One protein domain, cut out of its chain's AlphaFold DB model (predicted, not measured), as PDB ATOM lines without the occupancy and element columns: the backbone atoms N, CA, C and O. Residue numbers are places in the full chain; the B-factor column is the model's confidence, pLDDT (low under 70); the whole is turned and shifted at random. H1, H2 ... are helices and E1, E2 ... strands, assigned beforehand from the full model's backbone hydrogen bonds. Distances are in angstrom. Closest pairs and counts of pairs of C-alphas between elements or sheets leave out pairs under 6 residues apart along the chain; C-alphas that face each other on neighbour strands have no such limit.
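This is residues 25 to 94 of the 96 residues of an uncharacterized protein of Actinobacteria bacterium (UniProt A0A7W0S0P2). What shape does the model have? It is a wide, open U: one arm ends in the longest helix, H4, with the short H3 before it, and the other arm is H1 and H2, which make a corner. The long link of residues 49 to 67 and the short strand E1 join the two arms, and residues 64 to 94 stand free. What is it made of? The printed part has 70 residues, with four named helices and one named strand in the order H1, H2, E1, H3, H4; it is mostly helix and extended, with a radius of gyration of the C-alphas of 18.2 A and spans of 47 by 44 by 22 A.

Where is the longest helix? H4, residues 80 to 93, is 20.2 A long and ends with C-alpha 93 at (-27.971, -15.650, 21.456). What comes before it? H3 is residues 73 to 78, 8.5 A, and E1 is residues 68 to 70, 6.4 A. Where does the first helix begin? H1, residues 27 to 38, 16.8 A, begins with C-alpha 27 at (-26.149, -43.688, -14.344), and H2 is residues 40 to 48, 12.2 A.

What is near H4? H4 and H3 meet only through their link, and H4 is apart from H1, H2 and E1. Does E1 have a partner? It pairs with no named strand. How do H1 and H2 stand? They are close but not clearly touching, with the C-alphas of Trp 36 and Gly 42 closest at 5.7 A. They run the same way at a steep tilt of 67 degrees, only just short of about perpendicular. Are the helix backbones complete? In H1, H2, H3 and H4 every O i to N i+4 pair is within hydrogen-bond range.

How far does it reach? The C-alphas of Ala 28 and Asn 93, the two farthest apart, are 48.4 A apart. How do the links run? The printed part has no cut; H2 to E1 is a long link of 19 residues, and the other three are tight. Where is confidence low? The mean pLDDT of the printed part is 88.0, and one residue, 94, is under 70.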
ATOM      1  N   ARG A  25     -27.523 -46.509  -9.304       95.62
ATOM      2  CA  ARG A  25     -27.903 -47.807  -9.891       95.62
ATOM      3  C   ARG A  25     -28.065 -47.735 -11.417       95.62
ATOM      4  O   ARG A  25     -27.797 -48.712 -12.106       95.62
ATOM      5  N   HIS A  26     -28.495 -46.578 -11.932       95.31
ATOM      6  CA  HIS A  26     -28.785 -46.344 -13.351       95.31
ATOM      7  C   HIS A  26     -28.166 -45.015 -13.837       95.31
ATOM      8  O   HIS A  26     -28.884 -44.033 -14.031       95.31
ATOM      9  N   PRO A  27     -26.834 -44.943 -14.022       94.56
ATOM     10  CA  PRO A  27     -26.149 -43.688 -14.344       94.56
ATOM     11  C   PRO A  27     -26.518 -43.143 -15.731       94.56
ATOM     12  O   PRO A  27     -26.675 -41.936 -15.890       94.56
ATOM     13  N   ALA A  28     -26.724 -44.017 -16.719       95.19
ATOM     14  CA  ALA A  28     -27.117 -43.606 -18.067       95.19
ATOM     15  C   ALA A  28     -28.502 -42.936 -18.081       95.19
ATOM     16  O   ALA A  28     -28.669 -41.871 -18.667       95.19
ATOM     17  N   THR A  29     -29.482 -43.509 -17.378       95.69
ATOM     18  CA  THR A  29     -30.828 -42.929 -17.269       95.69
ATOM     19  C   THR A  29     -30.806 -41.583 -16.552       95.69
ATOM     20  O   THR A  29     -31.487 -40.655 -16.977       95.69
ATOM     21  N   ALA A  30     -29.992 -41.449 -15.499       95.38
ATOM     22  CA  ALA A  30     -29.832 -40.179 -14.799       95.38
ATOM     23  C   ALA A  30     -29.260 -39.082 -15.712       95.38
ATOM     24  O   ALA A  30     -29.724 -37.947 -15.659       95.38
ATOM     25  N   LEU A  31     -28.303 -39.425 -16.582       94.94
ATOM     26  CA  LEU A  31     -27.754 -38.493 -17.569       94.94
ATOM     27  C   LEU A  31     -28.784 -38.092 -18.630       94.94
ATOM     28  O   LEU A  31     -28.885 -36.911 -18.945       94.94
ATOM     29  N   LEU A  32     -29.583 -39.036 -19.136       96.12
ATOM     30  CA  LEU A  32     -30.656 -38.730 -20.091       96.12
ATOM     31  C   LEU A  32     -31.717 -37.808 -19.482       96.12
ATOM     32  O   LEU A  32     -32.176 -36.872 -20.131       96.12
ATOM     33  N   PHE A  33     -32.086 -38.041 -18.221       95.06
ATOM     34  CA  PHE A  33     -33.008 -37.157 -17.511       95.06
ATOM     35  C   PHE A  33     -32.410 -35.761 -17.300       95.06
ATOM     36  O   PHE A  33     -33.091 -34.757 -17.506       95.06
ATOM     37  N   TYR A  34     -31.128 -35.692 -16.932       94.75
ATOM     38  CA  TYR A  34     -30.409 -34.430 -16.784       94.75
ATOM     39  C   TYR A  34     -30.384 -33.626 -18.092       94.75
ATOM     40  O   TYR A  34     -30.701 -32.438 -18.080       94.75
ATOM     41  N   ASP A  35     -30.085 -34.275 -19.218       95.19
ATOM     42  CA  ASP A  35     -30.097 -33.648 -20.543       95.19
ATOM     43  C   ASP A  35     -31.496 -33.136 -20.926       95.19
ATOM     44  O   ASP A  35     -31.667 -31.968 -21.286       95.19
ATOM     45  N   TRP A  36     -32.529 -33.966 -20.739       95.62
ATOM     46  CA  TRP A  36     -33.914 -33.571 -21.000       95.62
ATOM     47  C   TRP A  36     -34.339 -32.349 -20.178       95.62
ATOM     48  O   TRP A  36     -34.975 -31.435 -20.699       95.62
ATOM     49  N   MET A  37     -33.965 -32.288 -18.906       93.75
ATOM     50  CA  MET A  37     -34.328 -31.190 -18.011       93.75
ATOM     51  C   MET A  37     -33.666 -29.855 -18.391       93.75
ATOM     52  O   MET A  37     -34.247 -28.793 -18.166       93.75
ATOM     53  N   LEU A  38     -32.472 -29.891 -18.996       91.88
ATOM     54  CA  LEU A  38     -31.798 -28.708 -19.547       91.88
ATOM     55  C   LEU A  38     -32.313 -28.316 -20.944       91.88
ATOM     56  O   LEU A  38     -32.066 -27.197 -21.420       91.88
ATOM     57  N   SER A  39     -33.024 -29.222 -21.617       93.69
ATOM     58  CA  SER A  39     -33.644 -28.966 -22.915       93.69
ATOM     59  C   SER A  39     -34.774 -27.925 -22.816       93.69
ATOM     60  O   SER A  39     -35.320 -27.693 -21.734       93.69
ATOM     61  N   PRO A  40     -35.185 -27.310 -23.942       94.69
ATOM     62  CA  PRO A  40     -36.339 -26.412 -23.958       94.69
ATOM     63  C   PRO A  40     -37.617 -27.057 -23.403       94.69
ATOM     64  O   PRO A  40     -38.363 -26.404 -22.684       94.69
ATOM     65  N   ALA A  41     -37.851 -28.343 -23.687       94.38
ATOM     66  CA  ALA A  41     -39.043 -29.045 -23.218       94.38
ATOM     67  C   ALA A  41     -39.062 -29.178 -21.687       94.38
ATOM     68  O   ALA A  41     -40.072 -28.878 -21.057       94.38
ATOM     69  N   GLY A  42     -37.935 -29.566 -21.082       93.69
ATOM     70  CA  GLY A  42     -37.821 -29.667 -19.626       93.69
ATOM     71  C   GLY A  42     -37.974 -28.313 -18.929       93.69
ATOM     72  O   GLY A  42     -38.695 -28.199 -17.942       93.69
ATOM     73  N   GLN A  43     -37.360 -27.264 -19.484       92.75
ATOM     74  CA  GLN A  43     -37.476 -25.902 -18.951       92.75
ATOM     75  C   GLN A  43     -38.896 -25.337 -19.076       92.75
ATOM     76  O   GLN A  43     -39.349 -24.645 -18.167       92.75
ATOM     77  N   GLN A  44     -39.622 -25.664 -20.150       92.44
ATOM     78  CA  GLN A  44     -41.028 -25.283 -20.289       92.44
ATOM     79  C   GLN A  44     -41.891 -25.943 -19.210       92.44
ATOM     80  O   GLN A  44     -42.658 -25.252 -18.553       92.44
ATOM     81  N   VAL A  45     -41.703 -27.242 -18.953       93.38
ATOM     82  CA  VAL A  45     -42.424 -27.940 -17.875       93.38
ATOM     83  C   VAL A  45     -42.143 -27.298 -16.513       93.38
ATOM     84  O   VAL A  45     -43.070 -27.096 -15.734       93.38
ATOM     85  N   LEU A  46     -40.890 -26.941 -16.215       90.06
ATOM     86  CA  LEU A  46     -40.546 -26.238 -14.972       90.06
ATOM     87  C   LEU A  46     -41.254 -24.878 -14.868       90.06
ATOM     88  O   LEU A  46     -41.828 -24.569 -13.822       90.06
ATOM     89  N   LYS A  47     -41.274 -24.111 -15.963       88.81
ATOM     90  CA  LYS A  47     -41.972 -22.823 -16.049       88.81
ATOM     91  C   LYS A  47     -43.475 -22.957 -15.820       88.81
ATOM     92  O   LYS A  47     -44.038 -22.199 -15.034       88.81
ATOM     93  N   ASP A  48     -44.109 -23.948 -16.438       91.12
ATOM     94  CA  ASP A  48     -45.545 -24.211 -16.284       91.12
ATOM     95  C   ASP A  48     -45.912 -24.599 -14.839       91.12
ATOM     96  O   ASP A  48     -47.041 -24.386 -14.403       91.12
ATOM     97  N   ASN A  49     -44.944 -25.116 -14.075       89.38
ATOM     98  CA  ASN A  49     -45.081 -25.448 -12.655       89.38
ATOM     99  C   ASN A  49     -44.578 -24.332 -11.715       89.38
ATOM    100  O   ASN A  49     -44.381 -24.571 -10.524       89.38
ATOM    101  N   GLY A  50     -44.371 -23.117 -12.230       85.25
ATOM    102  CA  GLY A  50     -44.039 -21.940 -11.425       85.25
ATOM    103  C   GLY A  50     -42.570 -21.824 -11.015       85.25
ATOM    104  O   GLY A  50     -42.277 -21.112 -10.062       85.25
ATOM    105  N   SER A  51     -41.655 -22.520 -11.696       86.44
ATOM    106  CA  SER A  51     -40.210 -22.311 -11.525       86.44
ATOM    107  C   SER A  51     -39.662 -21.358 -12.582       86.44
ATOM    108  O   SER A  51     -40.010 -21.456 -13.758       86.44
ATOM    109  N   GLU A  52     -38.738 -20.483 -12.198       86.31
ATOM    110  CA  GLU A  52     -38.048 -19.618 -13.148       86.31
ATOM    111  C   GLU A  52     -37.065 -20.436 -14.008       86.31
ATOM    112  O   GLU A  52     -36.223 -21.172 -13.477       86.31
ATOM    113  N   PRO A  53     -37.148 -20.346 -15.347       84.94
ATOM    114  CA  PRO A  53     -36.284 -21.115 -16.231       84.94
ATOM    115  C   PRO A  53     -34.840 -20.603 -16.164       84.94
ATOM    116  O   PRO A  53     -34.571 -19.410 -16.282       84.94
ATOM    117  N   ALA A  54     -33.878 -21.520 -16.050       84.69
ATOM    118  CA  ALA A  54     -32.451 -21.185 -16.013       84.69
ATOM    119  C   ALA A  54     -31.839 -21.005 -17.417       84.69
ATOM    120  O   ALA A  54     -30.696 -20.565 -17.561       84.69
ATOM    121  N   ARG A  55     -32.572 -21.393 -18.467       84.75
ATOM    122  CA  ARG A  55     -32.093 -21.408 -19.852       84.75
ATOM    123  C   ARG A  55     -32.216 -20.039 -20.521       84.75
ATOM    124  O   ARG A  55     -33.283 -19.434 -20.545       84.75
ATOM    125  N   VAL A  56     -31.137 -19.614 -21.179       80.94
ATOM    126  CA  VAL A  56     -31.116 -18.402 -22.012       80.94
ATOM    127  C   VAL A  56     -32.136 -18.525 -23.150       80.94
ATOM    128  O   VAL A  56     -32.153 -19.527 -23.866       80.94
ATOM    129  N   GLY A  57     -32.971 -17.499 -23.322       80.19
ATOM    130  CA  GLY A  57     -34.026 -17.453 -24.341       80.19
ATOM    131  C   GLY A  57     -35.417 -17.848 -23.839       80.19
ATOM    132  O   GLY A  57     -36.365 -17.797 -24.615       80.19
ATOM    133  N   PHE A  58     -35.556 -18.212 -22.563       84.06
ATOM    134  CA  PHE A  58     -36.857 -18.292 -21.908       84.06
ATOM    135  C   PHE A  58     -37.153 -16.989 -21.168       84.06
ATOM    136  O   PHE A  58     -36.314 -16.495 -20.417       84.06
ATOM    137  N   ASP A  59     -38.360 -16.456 -21.357       78.62
ATOM    138  CA  ASP A  59     -38.808 -15.284 -20.609       78.62
ATOM    139  C   ASP A  59     -39.027 -15.624 -19.136       78.62
ATOM    140  O   ASP A  59     -39.771 -16.557 -18.808       78.62
ATOM    141  N   ASP A  60     -38.445 -14.792 -18.278       75.69
ATOM    142  CA  ASP A  60     -38.655 -14.776 -16.837       75.69
ATOM    143  C   ASP A  60     -39.429 -13.509 -16.452       75.69
ATOM    144  O   ASP A  60     -38.876 -12.472 -16.073       75.69
ATOM    145  N   VAL A  61     -40.749 -13.594 -16.629       73.75
ATOM    146  CA  VAL A  61     -41.678 -12.482 -16.390       73.75
ATOM    147  C   VAL A  61     -41.701 -12.041 -14.927       73.75
ATOM    148  O   VAL A  61     -41.977 -10.873 -14.661       73.75
ATOM    149  N   ALA A  62     -41.377 -12.942 -13.992       72.00
ATOM    150  CA  ALA A  62     -41.378 -12.664 -12.558       72.00
ATOM    151  C   ALA A  62     -40.276 -11.671 -12.161       72.00
ATOM    152  O   ALA A  62     -40.420 -10.938 -11.185       72.00
ATOM    153  N   LEU A  63     -39.195 -11.604 -12.943       74.50
ATOM    154  CA  LEU A  63     -38.054 -10.732 -12.680       74.50
ATOM    155  C   LEU A  63     -38.064  -9.437 -13.513       74.50
ATOM    156  O   LEU A  63     -37.078  -8.695 -13.502       74.50
ATOM    157  N   ASN A  64     -39.111  -9.150 -14.287       77.31
ATOM    158  CA  ASN A  64     -39.141  -7.965 -15.150       77.31
ATOM    159  C   ASN A  64     -39.265  -6.658 -14.346       77.31
ATOM    160  O   ASN A  64     -40.088  -6.534 -13.447       77.31
ATOM    161  N   GLY A  65     -38.448  -5.656 -14.691       74.56
ATOM    162  CA  GLY A  65     -38.482  -4.321 -14.071       74.56
ATOM    163  C   GLY A  65     -37.819  -4.203 -12.689       74.56
ATOM    164  O   GLY A  65     -37.728  -3.098 -12.159       74.56
ATOM    165  N   SER A  66     -37.321  -5.298 -12.108       78.12
ATOM    166  CA  SER A  66     -36.645  -5.287 -10.804       78.12
ATOM    167  C   SER A  66     -35.153  -4.950 -10.903       78.12
ATOM    168  O   SER A  66     -34.481  -5.310 -11.872       78.12
ATOM    169  N   VAL A  67     -34.599  -4.339  -9.849       81.81
ATOM    170  CA  VAL A  67     -33.140  -4.238  -9.672       81.81
ATOM    171  C   VAL A  67     -32.627  -5.607  -9.242       81.81
ATOM    172  O   VAL A  67     -32.988  -6.097  -8.175       81.81
ATOM    173  N   LYS A  68     -31.802  -6.234 -10.081       82.50
ATOM    174  CA  LYS A  68     -31.327  -7.610  -9.895       82.50
ATOM    175  C   LYS A  68     -29.913  -7.615  -9.339       82.50
ATOM    176  O   LYS A  68     -29.039  -6.932  -9.866       82.50
ATOM    177  N   VAL A  69     -29.672  -8.446  -8.332       87.12
ATOM    178  CA  VAL A  69     -28.320  -8.771  -7.866       87.12
ATOM    179  C   VAL A  69     -28.120 -10.269  -8.029       87.12
ATOM    180  O   VAL A  69     -28.838 -11.066  -7.425       87.12
ATOM    181  N   GLN A  70     -27.153 -10.658  -8.859       86.38
ATOM    182  CA  GLN A  70     -26.754 -12.056  -8.963       86.38
ATOM    183  C   GLN A  70     -25.847 -12.438  -7.801       86.38
ATOM    184  O   GLN A  70     -24.896 -11.731  -7.468       86.38
ATOM    185  N   MET A  71     -26.145 -13.579  -7.191       86.94
ATOM    186  CA  MET A  71     -25.360 -14.110  -6.091       86.94
ATOM    187  C   MET A  71     -24.077 -14.776  -6.608       86.94
ATOM    188  O   MET A  71     -24.140 -15.791  -7.301       86.94
ATOM    189  N   ASP A  72     -22.910 -14.250  -6.224       88.81
ATOM    190  CA  ASP A  72     -21.630 -14.932  -6.443       88.81
ATOM    191  C   ASP A  72     -21.449 -16.061  -5.417       88.81
ATOM    192  O   ASP A  72     -21.279 -15.832  -4.217       88.81
ATOM    193  N   LEU A  73     -21.483 -17.303  -5.902       86.50
ATOM    194  CA  LEU A  73     -21.334 -18.498  -5.075       86.50
ATOM    195  C   LEU A  73     -19.900 -18.739  -4.595       86.50
ATOM    196  O   LEU A  73     -19.713 -19.410  -3.580       86.50
ATOM    197  N   ARG A  74     -18.877 -18.214  -5.281       90.38
ATOM    198  CA  ARG A  74     -17.468 -18.486  -4.947       90.38
ATOM    199  C   ARG A  74     -17.100 -18.071  -3.517       90.38
ATOM    200  O   ARG A  74     -16.616 -18.929  -2.774       90.38
ATOM    201  N   PRO A  75     -17.347 -16.821  -3.075       89.94
ATOM    202  CA  PRO A  75     -17.046 -16.419  -1.704       89.94
ATOM    203  C   PRO A  75     -17.931 -17.135  -0.676       89.94
ATOM    204  O   PRO A  75     -17.486 -17.347   0.453       89.94
ATOM    205  N   ILE A  76     -19.153 -17.533  -1.051       86.69
ATOM    206  CA  ILE A  76     -20.064 -18.280  -0.174       86.69
ATOM    207  C   ILE A  76     -19.490 -19.666   0.116       86.69
ATOM    208  O   ILE A  76     -19.356 -20.039   1.280       86.69
ATOM    209  N   ILE A  77     -19.101 -20.404  -0.927       88.12
ATOM    210  CA  ILE A  77     -18.536 -21.750  -0.802       88.12
ATOM    211  C   ILE A  77     -17.209 -21.698  -0.038       88.12
ATOM    212  O   ILE A  77     -17.020 -22.462   0.907       88.12
ATOM    213  N   ALA A  78     -16.325 -20.753  -0.379       94.88
ATOM    214  CA  ALA A  78     -15.015 -20.613   0.260       94.88
ATOM    215  C   ALA A  78     -15.095 -20.346   1.776       94.88
ATOM    216  O   ALA A  78     -14.184 -20.703   2.516       94.88
ATOM    217  N   ASN A  79     -16.187 -19.738   2.248       94.19
ATOM    218  CA  ASN A  79     -16.345 -19.314   3.641       94.19
ATOM    219  C   ASN A  79     -17.519 -20.001   4.356       94.19
ATOM    220  O   ASN A  79     -17.893 -19.586   5.455       94.19
ATOM    221  N   HIS A  80     -18.097 -21.051   3.766       90.25
ATOM    222  CA  HIS A  80     -19.333 -21.680   4.239       90.25
ATOM    223  C   HIS A  80     -19.302 -22.018   5.740       90.25
ATOM    224  O   HIS A  80     -20.223 -21.670   6.476       90.25
ATOM    225  N   GLY A  81     -18.210 -22.622   6.225       93.06
ATOM    226  CA  GLY A  81     -18.066 -22.976   7.642       93.06
ATOM    227  C   GLY A  81     -18.045 -21.766   8.586       93.06
ATOM    228  O   GLY A  81     -18.642 -21.807   9.663       93.06
ATOM    229  N   ALA A  82     -17.409 -20.664   8.176       92.69
ATOM    230  CA  ALA A  82     -17.378 -19.432   8.963       92.69
ATOM    231  C   ALA A  82     -18.769 -18.785   9.038       92.69
ATOM    232  O   ALA A  82     -19.179 -18.330  10.109       92.69
ATOM    233  N   TRP A  83     -19.507 -18.780   7.925       91.94
ATOM    234  CA  TRP A  83     -20.877 -18.271   7.877       91.94
ATOM    235  C   TRP A  83     -21.832 -19.106   8.727       91.94
ATOM    236  O   TRP A  83     -22.562 -18.536   9.536       91.94
ATOM    237  N   ALA A  84     -21.757 -20.436   8.630       91.88
ATOM    238  CA  ALA A  84     -22.566 -21.344   9.441       91.88
ATOM    239  C   ALA A  84     -22.337 -21.118  10.944       91.88
ATOM    240  O   ALA A  84     -23.287 -20.944  11.704       91.88
ATOM    241  N   LYS A  85     -21.072 -21.014  11.376       93.50
ATOM    242  CA  LYS A  85     -20.737 -20.753  12.785       93.50
ATOM    243  C   LYS A  85     -21.288 -19.414  13.284       93.50
ATOM    244  O   LYS A  85     -21.786 -19.340  14.405       93.50
ATOM    245  N   LYS A  86     -21.190 -18.353  12.475       91.25
ATOM    246  CA  LYS A  86     -21.736 -17.032  12.825       91.25
ATOM    247  C   LYS A  86     -23.259 -17.065  12.931       91.25
ATOM    248  O   LYS A  86     -23.798 -16.523  13.888       91.25
ATOM    249  N   TYR A  87     -23.927 -17.717  11.982       90.38
ATOM    250  CA  TYR A  87     -25.381 -17.871  11.982       90.38
ATOM    251  C   TYR A  87     -25.874 -18.578  13.252       90.38
ATOM    252  O   TYR A  87     -26.726 -18.049  13.961       90.38
ATOM    253  N   GLU A  88     -25.250 -19.702  13.610       92.00
ATOM    254  CA  GLU A  88     -25.541 -20.437  14.846       92.00
ATOM    255  C   GLU A  88     -25.334 -19.586  16.105       92.00
ATOM    256  O   GLU A  88     -26.152 -19.616  17.021       92.00
ATOM    257  N   ALA A  89     -24.255 -18.803  16.161       90.81
ATOM    258  CA  ALA A  89     -23.992 -17.921  17.294       90.81
ATOM    259  C   ALA A  89     -25.061 -16.826  17.441       90.81
ATOM    260  O   ALA A  89     -25.408 -16.466  18.562       90.81
ATOM    261  N   ILE A  90     -25.592 -16.307  16.329       90.38
ATOM    262  CA  ILE A  90     -26.687 -15.329  16.355       90.38
ATOM    263  C   ILE A  90     -27.964 -15.993  16.866       90.38
ATOM    264  O   ILE A  90     -28.561 -15.481  17.806       90.38
ATOM    265  N   LEU A  91     -28.353 -17.144  16.305       88.94
ATOM    266  CA  LEU A  91     -29.576 -17.839  16.713       88.94
ATOM    267  C   LEU A  91     -29.550 -18.269  18.182       88.94
ATOM    268  O   LEU A  91     -30.531 -18.091  18.890       88.94
ATOM    269  N   ARG A  92     -28.420 -18.791  18.670       76.88
ATOM    270  CA  ARG A  92     -28.283 -19.223  20.072       76.88
ATOM    271  C   ARG A  92     -28.322 -18.064  21.068       76.88
ATOM    272  O   ARG A  92     -28.688 -18.274  22.219       76.88
ATOM    273  N   ASN A  93     -27.936 -16.865  20.637       70.50
ATOM    274  CA  ASN A  93     -27.971 -15.650  21.456       70.50
ATOM    275  C   ASN A  93     -29.243 -14.812  21.236       70.50
ATOM    276  O   ASN A  93     -29.466 -13.847  21.970       70.50
ATOM    277  N   ALA A  94     -30.080 -15.163  20.256       63.88
ATOM    278  CA  ALA A  94     -31.396 -14.579  20.063       63.88
ATOM    279  C   ALA A  94     -32.325 -15.122  21.156       63.88
ATOM    280  O   ALA A  94     -32.929 -16.183  21.018       63.88
TER     281      ALA A  94